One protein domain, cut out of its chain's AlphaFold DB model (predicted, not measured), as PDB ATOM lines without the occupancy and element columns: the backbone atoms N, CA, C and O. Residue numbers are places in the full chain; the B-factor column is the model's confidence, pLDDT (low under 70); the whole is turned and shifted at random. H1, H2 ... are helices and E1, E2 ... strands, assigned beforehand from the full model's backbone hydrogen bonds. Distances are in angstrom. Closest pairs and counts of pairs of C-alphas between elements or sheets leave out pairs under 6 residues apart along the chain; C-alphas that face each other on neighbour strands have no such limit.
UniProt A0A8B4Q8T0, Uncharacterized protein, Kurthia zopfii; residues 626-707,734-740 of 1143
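AT A GLANCE: This is residues 626 to 707 and 734 to 740 of the 1143 residues of an uncharacterized protein of Kurthia zopfii (UniProt A0A8B4Q8T0). What shape do these atoms make? Two small three-stranded sheets, E1 E4 E3 and E2 E5 E6, are partly face to face as a sandwich with their strands crossed, and the short helix H1 sits at one end of the first sheet. What makes it up? The printed part has 89 residues, with six named strands and one named helix in the order E1 E2 E3 H1 E4 E5 E6; both sheets are antiparallel and the class is mostly strand, though under half of the residues are in named elements. How large is it? It is compact, with a radius of gyration of the C-alphas of 13.0 A and spans of 33 by 24 by 23 A.

IN THESE COORDINATES: Where do the first elements lie? E1 is residues 627 to 633, 19.7 A long, with C-alpha 627 at (-30.640, 29.382, -38.198). E2 is residues 653 to 656, and E3 is residues 668 to 673, 15.7 A long. What follows? H1 is residues 677 to 681, 6.5 A long, and E4 is residues 684 to 692, 23.1 A long, with C-alpha 684 at (-20.650, 34.066, -52.200). Where are the last strands? E5 is residues 702 to 707, 16.1 A long, and E6 is residues 734 to 739, 16.2 A long, with C-alpha 739 at (-35.912, 25.753, -46.228).

HOW THE PARTS SIT: How is the first sheet paired? E4 is its inner strand, antiparallel to E1 at 160 degrees, with N 628 and O 690 2.8 A apart, and to E3 at 164 degrees, with N 671 and O 689 2.9 A apart. And the second? E5 is its inner strand, antiparallel to E2 at 155 degrees, with N 654 and O 706 2.8 A apart, and to E6 at 161 degrees, with N 705 and O 736 2.8 A apart. How do the sheets face each other? Their facing parts are 9.4 A centre to centre, with the strands of the one at 60 degrees to those of the other. The closest C-alphas of E1 and E6 are those of Ala 628 and Ala 738, 5.6 A apart, while E3 and E6 are apart. Where is H1? It is on the first sheet at a height over the sheet of 8.4 A, only just over E4 with 3 of its 5 C-alphas, and every O i to N i+4 pair in it is within hydrogen-bond range.

THE WHOLE: Which C-alphas are farthest apart? Those of Lys 641 and Asn 659, at 37.1 A. Is anything cut out? Residues 708 to 733 are not printed, and C-alphas 707 and 734 are 5.3 A apart across the cut. Which links are long? Those from E1 to E2, residues 634 to 652, and from E2 to E3 are long. Where is confidence low? The mean pLDDT of the printed part is 79.1, and 23 residues are under 70, among them 634 to 647 and 680 to 683.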
ATOM      1  N   SER A 626     -31.849  26.112 -35.780       87.38
ATOM      2  CA  SER A 626     -32.933  26.980 -36.272       87.38
ATOM      3  C   SER A 626     -32.415  28.304 -36.850       87.38
ATOM      4  O   SER A 626     -32.961  29.375 -36.583       87.38
ATOM      5  N   THR A 627     -31.317  28.221 -37.608       91.69
ATOM      6  CA  THR A 627     -30.640  29.382 -38.198       91.69
ATOM      7  C   THR A 627     -30.804  29.362 -39.711       91.69
ATOM      8  O   THR A 627     -30.242  28.507 -40.397       91.69
ATOM      9  N   ALA A 628     -31.583  30.304 -40.235       91.06
ATOM     10  CA  ALA A 628     -31.681  30.559 -41.663       91.06
ATOM     11  C   ALA A 628     -30.479  31.398 -42.124       91.06
ATOM     12  O   ALA A 628     -30.189  32.438 -41.544       91.06
ATOM     13  N   ARG A 629     -29.784  30.963 -43.173       90.81
ATOM     14  CA  ARG A 629     -28.656  31.654 -43.805       90.81
ATOM     15  C   ARG A 629     -29.082  32.107 -45.194       90.81
ATOM     16  O   ARG A 629     -29.489  31.279 -45.999       90.81
ATOM     17  N   VAL A 630     -28.993  33.398 -45.495       89.25
ATOM     18  CA  VAL A 630     -29.288  33.970 -46.819       89.25
ATOM     19  C   VAL A 630     -27.988  34.487 -47.423       89.25
ATOM     20  O   VAL A 630     -27.363  35.380 -46.864       89.25
ATOM     21  N   LEU A 631     -27.569  33.917 -48.547       87.88
ATOM     22  CA  LEU A 631     -26.276  34.147 -49.178       87.88
ATOM     23  C   LEU A 631     -26.416  35.072 -50.389       87.88
ATOM     24  O   LEU A 631     -27.325  34.914 -51.212       87.88
ATOM     25  N   PHE A 632     -25.469  35.994 -50.524       83.06
ATOM     26  CA  PHE A 632     -25.424  37.012 -51.570       83.06
ATOM     27  C   PHE A 632     -24.130  36.893 -52.385       83.06
ATOM     28  O   PHE A 632     -23.052  36.628 -51.841       83.06
ATOM     29  N   ALA A 633     -24.245  37.089 -53.701       70.00
ATOM     30  CA  ALA A 633     -23.090  37.304 -54.570       70.00
ATOM     31  C   ALA A 633     -22.735  38.800 -54.555       70.00
ATOM     32  O   ALA A 633     -23.615  39.643 -54.732       70.00
ATOM     33  N   GLY A 634     -21.455  39.112 -54.343       66.94
ATOM     34  CA  GLY A 634     -20.968  40.479 -54.128       66.94
ATOM     35  C   GLY A 634     -21.038  40.938 -52.666       66.94
ATOM     36  O   GLY A 634     -21.739  40.346 -51.844       66.94
ATOM     37  N   ASP A 635     -20.283  41.987 -52.342       64.75
ATOM     38  CA  ASP A 635     -20.146  42.525 -50.984       64.75
ATOM     39  C   ASP A 635     -21.415  43.291 -50.552       64.75
ATOM     40  O   ASP A 635     -21.459  44.520 -50.584       64.75
ATOM     41  N   ALA A 636     -22.488  42.600 -50.173       58.25
ATOM     42  CA  ALA A 636     -23.716  43.230 -49.683       58.25
ATOM     43  C   ALA A 636     -23.592  43.569 -48.181       58.25
ATOM     44  O   ALA A 636     -23.816  42.708 -47.337       58.25
ATOM     45  N   ILE A 637     -23.236  44.805 -47.806       63.88
ATOM     46  CA  ILE A 637     -23.006  45.207 -46.407       63.88
ATOM     47  C   ILE A 637     -23.690  46.548 -46.065       63.88
ATOM     48  O   ILE A 637     -23.673  47.497 -46.840       63.88
ATOM     49  N   ILE A 638     -24.264  46.647 -44.855       55.41
ATOM     50  CA  ILE A 638     -24.931  47.857 -44.321       55.41
ATOM     51  C   ILE A 638     -23.948  48.879 -43.715       55.41
ATOM     52  O   ILE A 638     -24.281  50.062 -43.640       55.41
ATOM     53  N   SER A 639     -22.740  48.474 -43.305       51.69
ATOM     54  CA  SER A 639     -21.758  49.354 -42.651       51.69
ATOM     55  C   SER A 639     -20.353  49.338 -43.284       51.69
ATOM     56  O   SER A 639     -19.895  48.330 -43.811       51.69
ATOM     57  N   ASN A 640     -19.648  50.470 -43.199       46.38
ATOM     58  CA  ASN A 640     -18.346  50.717 -43.835       46.38
ATOM     59  C   ASN A 640     -17.140  50.038 -43.142       46.38
ATOM     60  O   ASN A 640     -16.001  50.426 -43.403       46.38
ATOM     61  N   LYS A 641     -17.345  49.065 -42.245       46.84
ATOM     62  CA  LYS A 641     -16.253  48.361 -41.550       46.84
ATOM     63  C   LYS A 641     -16.312  46.861 -41.805       46.84
ATOM     64  O   LYS A 641     -17.255  46.180 -41.409       46.84
ATOM     65  N   LEU A 642     -15.266  46.352 -42.453       39.03
ATOM     66  CA  LEU A 642     -14.987  44.924 -42.531       39.03
ATOM     67  C   LEU A 642     -14.687  44.437 -41.100       39.03
ATOM     68  O   LEU A 642     -13.831  45.021 -40.439       39.03
ATOM     69  N   ASN A 643     -15.389  43.392 -40.648       44.94
ATOM     70  CA  ASN A 643     -15.249  42.693 -39.353       44.94
ATOM     71  C   ASN A 643     -16.130  43.159 -38.177       44.94
ATOM     72  O   ASN A 643     -16.056  42.541 -37.115       44.94
ATOM     73  N   ASP A 644     -17.009  44.151 -38.342       46.78
ATOM     74  CA  ASP A 644     -18.046  44.398 -37.331       46.78
ATOM     75  C   ASP A 644     -19.219  43.428 -37.553       46.78
ATOM     76  O   ASP A 644     -19.778  43.345 -38.648       46.78
ATOM     77  N   THR A 645     -19.616  42.684 -36.514       51.88
ATOM     78  CA  THR A 645     -20.898  41.962 -36.520       51.88
ATOM     79  C   THR A 645     -22.003  43.014 -36.519       51.88
ATOM     80  O   THR A 645     -22.377  43.542 -35.474       51.88
ATOM     81  N   VAL A 646     -22.485  43.388 -37.703       59.41
ATOM     82  CA  VAL A 646     -23.585  44.342 -37.829       59.41
ATOM     83  C   VAL A 646     -24.879  43.581 -37.581       59.41
ATOM     84  O   VAL A 646     -25.302  42.768 -38.410       59.41
ATOM     85  N   ASN A 647     -25.513  43.845 -36.441       66.06
ATOM     86  CA  ASN A 647     -26.893  43.430 -36.224       66.06
ATOM     87  C   ASN A 647     -27.772  44.149 -37.251       66.06
ATOM     88  O   ASN A 647     -27.793  45.379 -37.323       66.06
ATOM     89  N   LEU A 648     -28.484  43.373 -38.062       72.56
ATOM     90  CA  LEU A 648     -29.564  43.900 -38.882       72.56
ATOM     91  C   LEU A 648     -30.682  44.309 -37.924       72.56
ATOM     92  O   LEU A 648     -31.148  43.483 -37.140       72.56
ATOM     93  N   ASP A 649     -31.119  45.569 -37.983       68.19
ATOM     94  CA  ASP A 649     -32.309  45.989 -37.243       68.19
ATOM     95  C   ASP A 649     -33.462  45.049 -37.620       68.19
ATOM     96  O   ASP A 649     -33.804  44.900 -38.795       68.19
ATOM     97  N   SER A 650     -34.050  44.405 -36.615       63.75
ATOM     98  CA  SER A 650     -35.183  43.493 -36.756       63.75
ATOM     99  C   SER A 650     -36.351  44.095 -37.557       63.75
ATOM    100  O   SER A 650     -37.088  43.352 -38.202       63.75
ATOM    101  N   ASN A 651     -36.460  45.430 -37.636       71.94
ATOM    102  CA  ASN A 651     -37.433  46.136 -38.471       71.94
ATOM    103  C   ASN A 651     -37.133  46.114 -39.979       71.94
ATOM    104  O   ASN A 651     -38.017  46.477 -40.760       71.94
ATOM    105  N   LYS A 652     -35.933  45.716 -40.418       85.38
ATOM    106  CA  LYS A 652     -35.548  45.587 -41.838       85.38
ATOM    107  C   LYS A 652     -35.989  44.268 -42.464       85.38
ATOM    108  O   LYS A 652     -36.038  44.162 -43.689       85.38
ATOM    109  N   LEU A 653     -36.345  43.293 -41.631       89.88
ATOM    110  CA  LEU A 653     -36.786  41.973 -42.051       89.88
ATOM    111  C   LEU A 653     -38.237  41.719 -41.629       89.88
ATOM    112  O   LEU A 653     -38.788  42.385 -40.755       89.88
ATOM    113  N   VAL A 654     -38.861  40.750 -42.285       90.81
ATOM    114  CA  VAL A 654     -40.095  40.093 -41.857       90.81
ATOM    115  C   VAL A 654     -39.822  38.604 -41.932       90.81
ATOM    116  O   VAL A 654     -39.556  38.094 -43.016       90.81
ATOM    117  N   VAL A 655     -39.863  37.910 -40.802       92.75
ATOM    118  CA  VAL A 655     -39.641  36.462 -40.758       92.75
ATOM    119  C   VAL A 655     -40.983  35.783 -40.535       92.75
ATOM    120  O   VAL A 655     -41.746  36.202 -39.668       92.75
ATOM    121  N   GLN A 656     -41.289  34.762 -41.327       92.62
ATOM    122  CA  GLN A 656     -42.488  33.944 -41.176       92.62
ATOM    123  C   GLN A 656     -42.108  32.474 -41.007       92.62
ATOM    124  O   GLN A 656     -41.134  32.013 -41.612       92.62
ATOM    125  N   ASP A 657     -42.880  31.749 -40.204       89.50
ATOM    126  CA  ASP A 657     -42.747  30.302 -40.034       89.50
ATOM    127  C   ASP A 657     -43.239  29.515 -41.267       89.50
ATOM    128  O   ASP A 657     -43.622  30.085 -42.297       89.50
ATOM    129  N   GLU A 658     -43.224  28.182 -41.179       85.00
ATOM    130  CA  GLU A 658     -43.599  27.310 -42.296       85.00
ATOM    131  C   GLU A 658     -45.077  27.418 -42.707       85.00
ATOM    132  O   GLU A 658     -45.416  27.084 -43.848       85.00
ATOM    133  N   ASN A 659     -45.919  27.940 -41.807       80.88
ATOM    134  CA  ASN A 659     -47.351  28.166 -41.984       80.88
ATOM    135  C   ASN A 659     -47.669  29.606 -42.425       80.88
ATOM    136  O   ASN A 659     -48.835  29.955 -42.609       80.88
ATOM    137  N   GLY A 660     -46.648  30.450 -42.615       80.56
ATOM    138  CA  GLY A 660     -46.801  31.846 -43.026       80.56
ATOM    139  C   GLY A 660     -47.128  32.812 -41.881       80.56
ATOM    140  O   GLY A 660     -47.443  33.978 -42.143       80.56
ATOM    141  N   ILE A 661     -47.038  32.375 -40.622       85.69
ATOM    142  CA  ILE A 661     -47.255  33.229 -39.448       85.69
ATOM    143  C   ILE A 661     -46.017  34.099 -39.234       85.69
ATOM    144  O   ILE A 661     -44.898  33.596 -39.192       85.69
ATOM    145  N   VAL A 662     -46.211  35.412 -39.085       91.19
ATOM    146  CA  VAL A 662     -45.122  36.363 -38.806       91.19
ATOM    147  C   VAL A 662     -44.563  36.126 -37.400       91.19
ATOM    148  O   VAL A 662     -45.300  36.191 -36.417       91.19
ATOM    149  N   ILE A 663     -43.254  35.892 -37.312       91.06
ATOM    150  CA  ILE A 663     -42.515  35.732 -36.059       91.06
ATOM    151  C   ILE A 663     -42.210  37.131 -35.489       91.06
ATOM    152  O   ILE A 663     -41.692  37.981 -36.224       91.06
ATOM    153  N   PRO A 664     -42.516  37.407 -34.206       91.50
ATOM    154  CA  PRO A 664     -42.167  38.673 -33.565       91.50
ATOM    155  C   PRO A 664     -40.665  38.965 -33.620       91.50
ATOM    156  O   PRO A 664     -39.837  38.072 -33.464       91.50
ATOM    157  N   THR A 665     -40.302  40.238 -33.775       87.75
ATOM    158  CA  THR A 665     -38.902  40.692 -33.859       87.75
ATOM    159  C   THR A 665     -38.066  40.385 -32.615       87.75
ATOM    160  O   THR A 665     -36.846  40.327 -32.707       87.75
ATOM    161  N   THR A 666     -38.702  40.169 -31.460       89.06
ATOM    162  CA  THR A 666     -38.050  39.753 -30.207       89.06
ATOM    163  C   THR A 666     -37.681  38.268 -30.172       89.06
ATOM    164  O   THR A 666     -36.925  37.855 -29.299       89.06
ATOM    165  N   ASP A 667     -38.221  37.466 -31.094       92.62
ATOM    166  CA  ASP A 667     -38.097  36.004 -31.116       92.62
ATOM    167  C   ASP A 667     -37.077  35.501 -32.158       92.62
ATOM    168  O   ASP A 667     -36.956  34.291 -32.384       92.62
ATOM    169  N   TYR A 668     -36.330  36.412 -32.792       92.06
ATOM    170  CA  TYR A 668     -35.204  36.086 -33.664       92.06
ATOM    171  C   TYR A 668     -34.088  37.138 -33.605       92.06
ATOM    172  O   TYR A 668     -34.323  38.313 -33.343       92.06
ATOM    173  N   GLU A 669     -32.867  36.714 -33.922       91.00
ATOM    174  CA  GLU A 669     -31.695  37.572 -34.098       91.00
ATOM    175  C   GLU A 669     -31.258  37.546 -35.562       91.00
ATOM    176  O   GLU A 669     -31.125  36.469 -36.144       91.00
ATOM    177  N   ALA A 670     -31.019  38.715 -36.161       89.25
ATOM    178  CA  ALA A 670     -30.529  38.829 -37.531       89.25
ATOM    179  C   ALA A 670     -29.176  39.550 -37.573       89.25
ATOM    180  O   ALA A 670     -29.043  40.667 -37.071       89.25
ATOM    181  N   LYS A 671     -28.173  38.939 -38.203       87.12
ATOM    182  CA  LYS A 671     -26.816  39.496 -38.313       87.12
ATOM    183  C   LYS A 671     -26.202  39.223 -39.678       87.12
ATOM    184  O   LYS A 671     -26.514  38.226 -40.327       87.12
ATOM    185  N   ILE A 672     -25.310  40.109 -40.097       82.44
ATOM    186  CA  ILE A 672     -24.469  39.899 -41.277       82.44
ATOM    187  C   ILE A 672     -23.175  39.216 -40.826       82.44
ATOM    188  O   ILE A 672     -22.538  39.672 -39.876       82.44
ATOM    189  N   VAL A 673     -22.792  38.132 -41.498       80.69
ATOM    190  CA  VAL A 673     -21.562  37.376 -41.231       80.69
ATOM    191  C   VAL A 673     -20.781  37.127 -42.523       80.69
ATOM    192  O   VAL A 673     -21.322  37.210 -43.631       80.69
ATOM    193  N   ALA A 674     -19.491  36.821 -42.373       79.81
ATOM    194  CA  ALA A 674     -18.667  36.361 -43.482       79.81
ATOM    195  C   ALA A 674     -19.092  34.942 -43.920       79.81
ATOM    196  O   ALA A 674     -19.434  34.128 -43.056       79.81
ATOM    197  N   PRO A 675     -19.070  34.640 -45.231       77.88
ATOM    198  CA  PRO A 675     -19.259  33.282 -45.733       77.88
ATOM    199  C   PRO A 675     -18.150  32.344 -45.243       77.88
ATOM    200  O   PRO A 675     -17.028  32.776 -44.970       77.88
ATOM    201  N   ASP A 676     -18.455  31.050 -45.158       77.00
ATOM    202  CA  ASP A 676     -17.441  30.028 -44.899       77.00
ATOM    203  C   ASP A 676     -16.569  29.733 -46.138       77.00
ATOM    204  O   ASP A 676     -16.801  30.235 -47.241       77.00
ATOM    205  N   SER A 677     -15.536  28.904 -45.965       65.94
ATOM    206  CA  SER A 677     -14.581  28.565 -47.026       65.94
ATOM    207  C   SER A 677     -15.231  27.909 -48.250       65.94
ATOM    208  O   SER A 677     -14.758  28.128 -49.361       65.94
ATOM    209  N   SER A 678     -16.289  27.109 -48.074       63.94
ATOM    210  CA  SER A 678     -17.003  26.452 -49.180       63.94
ATOM    211  C   SER A 678     -17.894  27.448 -49.920       63.94
ATOM    212  O   SER A 678     -17.927  27.478 -51.152       63.94
ATOM    213  N   GLU A 679     -18.580  28.312 -49.174       72.38
ATOM    214  CA  GLU A 679     -19.415  29.382 -49.714       72.38
ATOM    215  C   GLU A 679     -18.579  30.401 -50.518       72.38
ATOM    216  O   GLU A 679     -19.005  30.843 -51.586       72.38
ATOM    217  N   LEU A 680     -17.356  30.709 -50.072       65.44
ATOM    218  CA  LEU A 680     -16.412  31.571 -50.796       65.44
ATOM    219  C   LEU A 680     -15.998  30.996 -52.158       65.44
ATOM    220  O   LEU A 680     -15.958  31.734 -53.142       65.44
ATOM    221  N   GLN A 681     -15.729  29.687 -52.235       62.91
ATOM    222  CA  GLN A 681     -15.380  29.013 -53.498       62.91
ATOM    223  C   GLN A 681     -16.553  28.998 -54.487       62.91
ATOM    224  O   GLN A 681     -16.352  29.020 -55.697       62.91
ATOM    225  N   GLN A 682     -17.785  29.022 -53.974       57.72
ATOM    226  CA  GLN A 682     -19.010  29.134 -54.770       57.72
ATOM    227  C   GLN A 682     -19.325  30.581 -55.202       57.72
ATOM    228  O   GLN A 682     -20.351  30.824 -55.836       57.72
ATOM    229  N   GLY A 683     -18.463  31.552 -54.872       65.19
ATOM    230  CA  GLY A 683     -18.611  32.954 -55.270       65.19
ATOM    231  C   GLY A 683     -19.506  33.797 -54.354       65.19
ATOM    232  O   GLY A 683     -19.800  34.948 -54.691       65.19
ATOM    233  N   TYR A 684     -19.929  33.274 -53.197       75.62
ATOM    234  CA  TYR A 684     -20.650  34.066 -52.200       75.62
ATOM    235  C   TYR A 684     -19.674  34.931 -51.406       75.62
ATOM    236  O   TYR A 684     -18.583  34.497 -51.045       75.62
ATOM    237  N   LYS A 685     -20.072  36.174 -51.132       75.00
ATOM    238  CA  LYS A 685     -19.223  37.157 -50.436       75.00
ATOM    239  C   LYS A 685     -19.843  37.652 -49.131       75.00
ATOM    240  O   LYS A 685     -19.140  38.194 -48.285       75.00
ATOM    241  N   THR A 686     -21.147  37.455 -48.923       81.50
ATOM    242  CA  THR A 686     -21.840  37.882 -47.698       81.50
ATOM    243  C   THR A 686     -23.001  36.952 -47.345       81.50
ATOM    244  O   THR A 686     -23.702  36.465 -48.236       81.50
ATOM    245  N   VAL A 687     -23.222  36.734 -46.042       85.94
ATOM    246  CA  VAL A 687     -24.321  35.923 -45.502       85.94
ATOM    247  C   VAL A 687     -25.115  36.725 -44.470       85.94
ATOM    248  O   VAL A 687     -24.547  37.369 -43.592       85.94
ATOM    249  N   VAL A 688     -26.441  36.664 -44.551       88.62
ATOM    250  CA  VAL A 688     -27.361  37.127 -43.506       88.62
ATOM    251  C   VAL A 688     -27.844  35.912 -42.721       88.62
ATOM    252  O   VAL A 688     -28.548  35.066 -43.269       88.62
ATOM    253  N   GLU A 689     -27.475  35.821 -41.445       90.94
ATOM    254  CA  GLU A 689     -27.975  34.797 -40.527       90.94
ATOM    255  C   GLU A 689     -29.181  35.325 -39.757       90.94
ATOM    256  O   GLU A 689     -29.100  36.371 -39.118       90.94
ATOM    257  N   VAL A 690     -30.278  34.574 -39.787       92.44
ATOM    258  CA  VAL A 690     -31.489  34.787 -38.993       92.44
ATOM    259  C   VAL A 690     -31.662  33.583 -38.072       92.44
ATOM    260  O   VAL A 690     -32.038  32.499 -38.518       92.44
ATOM    261  N   LYS A 691     -31.365  33.757 -36.787       93.44
ATOM    262  CA  LYS A 691     -31.460  32.718 -35.758       93.44
ATOM    263  C   LYS A 691     -32.750  32.882 -34.965       93.44
ATOM    264  O   LYS A 691     -32.937  33.904 -34.314       93.44
ATOM    265  N   ILE A 692     -33.617  31.871 -34.972       94.19
ATOM    266  CA  ILE A 692     -34.843  31.879 -34.163       94.19
ATOM    267  C   ILE A 692     -34.498  31.545 -32.708       94.19
ATOM    268  O   ILE A 692     -33.962  30.474 -32.415       94.19
ATOM    269  N   THR A 693     -34.797  32.451 -31.780       92.62
ATOM    270  CA  THR A 693     -34.413  32.329 -30.363       92.62
ATOM    271  C   THR A 693     -35.523  31.739 -29.500       92.62
ATOM    272  O   THR A 693     -35.230  31.069 -28.511       92.62
ATOM    273  N   ASN A 694     -36.790  31.917 -29.886       91.44
ATOM    274  CA  ASN A 694     -37.930  31.404 -29.133       91.44
ATOM    275  C   ASN A 694     -38.256  29.942 -29.507       91.44
ATOM    276  O   ASN A 694     -38.613  29.685 -30.662       91.44
ATOM    277  N   PRO A 695     -38.228  28.985 -28.553       89.69
ATOM    278  CA  PRO A 695     -38.498  27.568 -28.812       89.69
ATOM    279  C   PRO A 695     -39.839  27.277 -29.493       89.69
ATOM    280  O   PRO A 695     -39.945  26.287 -30.212       89.69
ATOM    281  N   LYS A 696     -40.852  28.139 -29.311       88.94
ATOM    282  CA  LYS A 696     -42.170  27.998 -29.951       88.94
ATOM    283  C   LYS A 696     -42.081  27.965 -31.480       88.94
ATOM    284  O   LYS A 696     -42.862  27.263 -32.113       88.94
ATOM    285  N   TYR A 697     -41.164  28.741 -32.053       87.31
ATOM    286  CA  TYR A 697     -41.018  28.893 -33.499       87.31
ATOM    287  C   TYR A 697     -39.795  28.157 -34.052       87.31
ATOM    288  O   TYR A 697     -39.511  28.296 -35.232       87.31
ATOM    289  N   GLN A 698     -39.056  27.404 -33.232       88.69
ATOM    290  CA  GLN A 698     -37.881  26.641 -33.666       88.69
ATOM    291  C   GLN A 698     -38.266  25.336 -34.383       88.69
ATOM    292  O   GLN A 698     -39.426  24.920 -34.390       88.69
ATOM    293  N   LYS A 699     -37.261  24.667 -34.970       81.50
ATOM    294  CA  LYS A 699     -37.349  23.329 -35.593       81.50
ATOM    295  C   LYS A 699     -38.344  23.208 -36.758       81.50
ATOM    296  O   LYS A 699     -38.750  22.101 -37.104       81.50
ATOM    297  N   GLN A 700     -38.696  24.329 -37.381       81.75
ATOM    298  CA  GLN A 700     -39.518  24.361 -38.591       81.75
ATOM    299  C   GLN A 700     -38.770  23.745 -39.780       81.75
ATOM    300  O   GLN A 700     -37.537  23.745 -39.824       81.75
ATOM    301  N   SER A 701     -39.513  23.256 -40.773       76.62
ATOM    302  CA  SER A 701     -38.924  22.768 -42.028       76.62
ATOM    303  C   SER A 701     -38.448  23.907 -42.937       76.62
ATOM    304  O   SER A 701     -37.587  23.712 -43.795       76.62
ATOM    305  N   LYS A 702     -38.985  25.117 -42.759       87.06
ATOM    306  CA  LYS A 702     -38.629  26.308 -43.535       87.06
ATOM    307  C   LYS A 702     -39.008  27.589 -42.801       87.06
ATOM    308  O   LYS A 702     -39.949  27.600 -42.014       87.06
ATOM    309  N   TYR A 703     -38.340  28.677 -43.165       90.94
ATOM    310  CA  TYR A 703     -38.751  30.043 -42.852       90.94
ATOM    311  C   TYR A 703     -38.810  30.877 -44.124       90.94
ATOM    312  O   TYR A 703     -38.020  30.688 -45.051       90.94
ATOM    313  N   THR A 704     -39.723  31.838 -44.152       91.81
ATOM    314  CA  THR A 704     -39.777  32.858 -45.199       91.81
ATOM    315  C   THR A 704     -39.199  34.152 -44.640       91.81
ATOM    316  O   THR A 704     -39.679  34.652 -43.628       91.81
ATOM    317  N   ILE A 705     -38.164  34.694 -45.278       93.25
ATOM    318  CA  ILE A 705     -37.485  35.925 -44.875       93.25
ATOM    319  C   ILE A 705     -37.758  36.992 -45.933       93.25
ATOM    320  O   ILE A 705     -37.242  36.949 -47.047       93.25
ATOM    321  N   GLY A 706     -38.599  37.958 -45.591       90.25
ATOM    322  CA  GLY A 706     -38.834  39.164 -46.369       90.25
ATOM    323  C   GLY A 706     -37.826  40.248 -46.008       90.25
ATOM    324  O   GLY A 706     -37.844  40.756 -44.892       90.25
ATOM    325  N   PHE A 707     -36.996  40.647 -46.961       90.06
ATOM    326  CA  PHE A 707     -36.186  41.856 -46.879       90.06
ATOM    327  C   PHE A 707     -37.048  43.042 -47.305       90.06
ATOM    328  O   PHE A 707     -37.633  43.034 -48.391       90.06
ATOM    329  N   PHE A 734     -37.712  42.233 -51.328       87.31
ATOM    330  CA  PHE A 734     -37.722  40.869 -51.865       87.31
ATOM    331  C   PHE A 734     -37.941  39.848 -50.747       87.31
ATOM    332  O   PHE A 734     -37.806  40.154 -49.564       87.31
ATOM    333  N   THR A 735     -38.295  38.622 -51.114       90.06
ATOM    334  CA  THR A 735     -38.540  37.540 -50.161       90.06
ATOM    335  C   THR A 735     -37.752  36.311 -50.567       90.06
ATOM    336  O   THR A 735     -37.692  35.970 -51.745       90.06
ATOM    337  N   VAL A 736     -37.174  35.638 -49.580       89.38
ATOM    338  CA  VAL A 736     -36.474  34.367 -49.748       89.38
ATOM    339  C   VAL A 736     -37.086  33.320 -48.845       89.38
ATOM    340  O   VAL A 736     -37.572  33.629 -47.759       89.38
ATOM    341  N   VAL A 737     -37.039  32.067 -49.277       88.56
ATOM    342  CA  VAL A 737     -37.439  30.934 -48.445       88.56
ATOM    343  C   VAL A 737     -36.175  30.185 -48.052       88.56
ATOM    344  O   VAL A 737     -35.521  29.583 -48.900       88.56
ATOM    345  N   ALA A 738     -35.828  30.234 -46.768       86.00
ATOM    346  CA  ALA A 738     -34.801  29.388 -46.179       86.00
ATOM    347  C   ALA A 738     -35.468  28.096 -45.703       86.00
ATOM    348  O   ALA A 738     -35.953  28.001 -44.576       86.00
ATOM    349  N   GLY A 739     -35.553  27.118 -46.597       78.00
ATOM    350  CA  GLY A 739     -35.912  25.753 -46.228       78.00
ATOM    351  C   GLY A 739     -34.707  25.016 -45.671       78.00
ATOM    352  O   GLY A 739     -33.565  25.363 -45.994       78.00
ATOM    353  N   VAL A 740     -34.946  23.958 -44.890       63.19
ATOM    354  CA  VAL A 740     -33.943  22.889 -44.832       63.19
ATOM    355  C   VAL A 740     -33.638  22.523 -46.281       63.19
ATOM    356  O   VAL A 740     -34.566  22.516 -47.102       63.19
TER     357      VAL A 740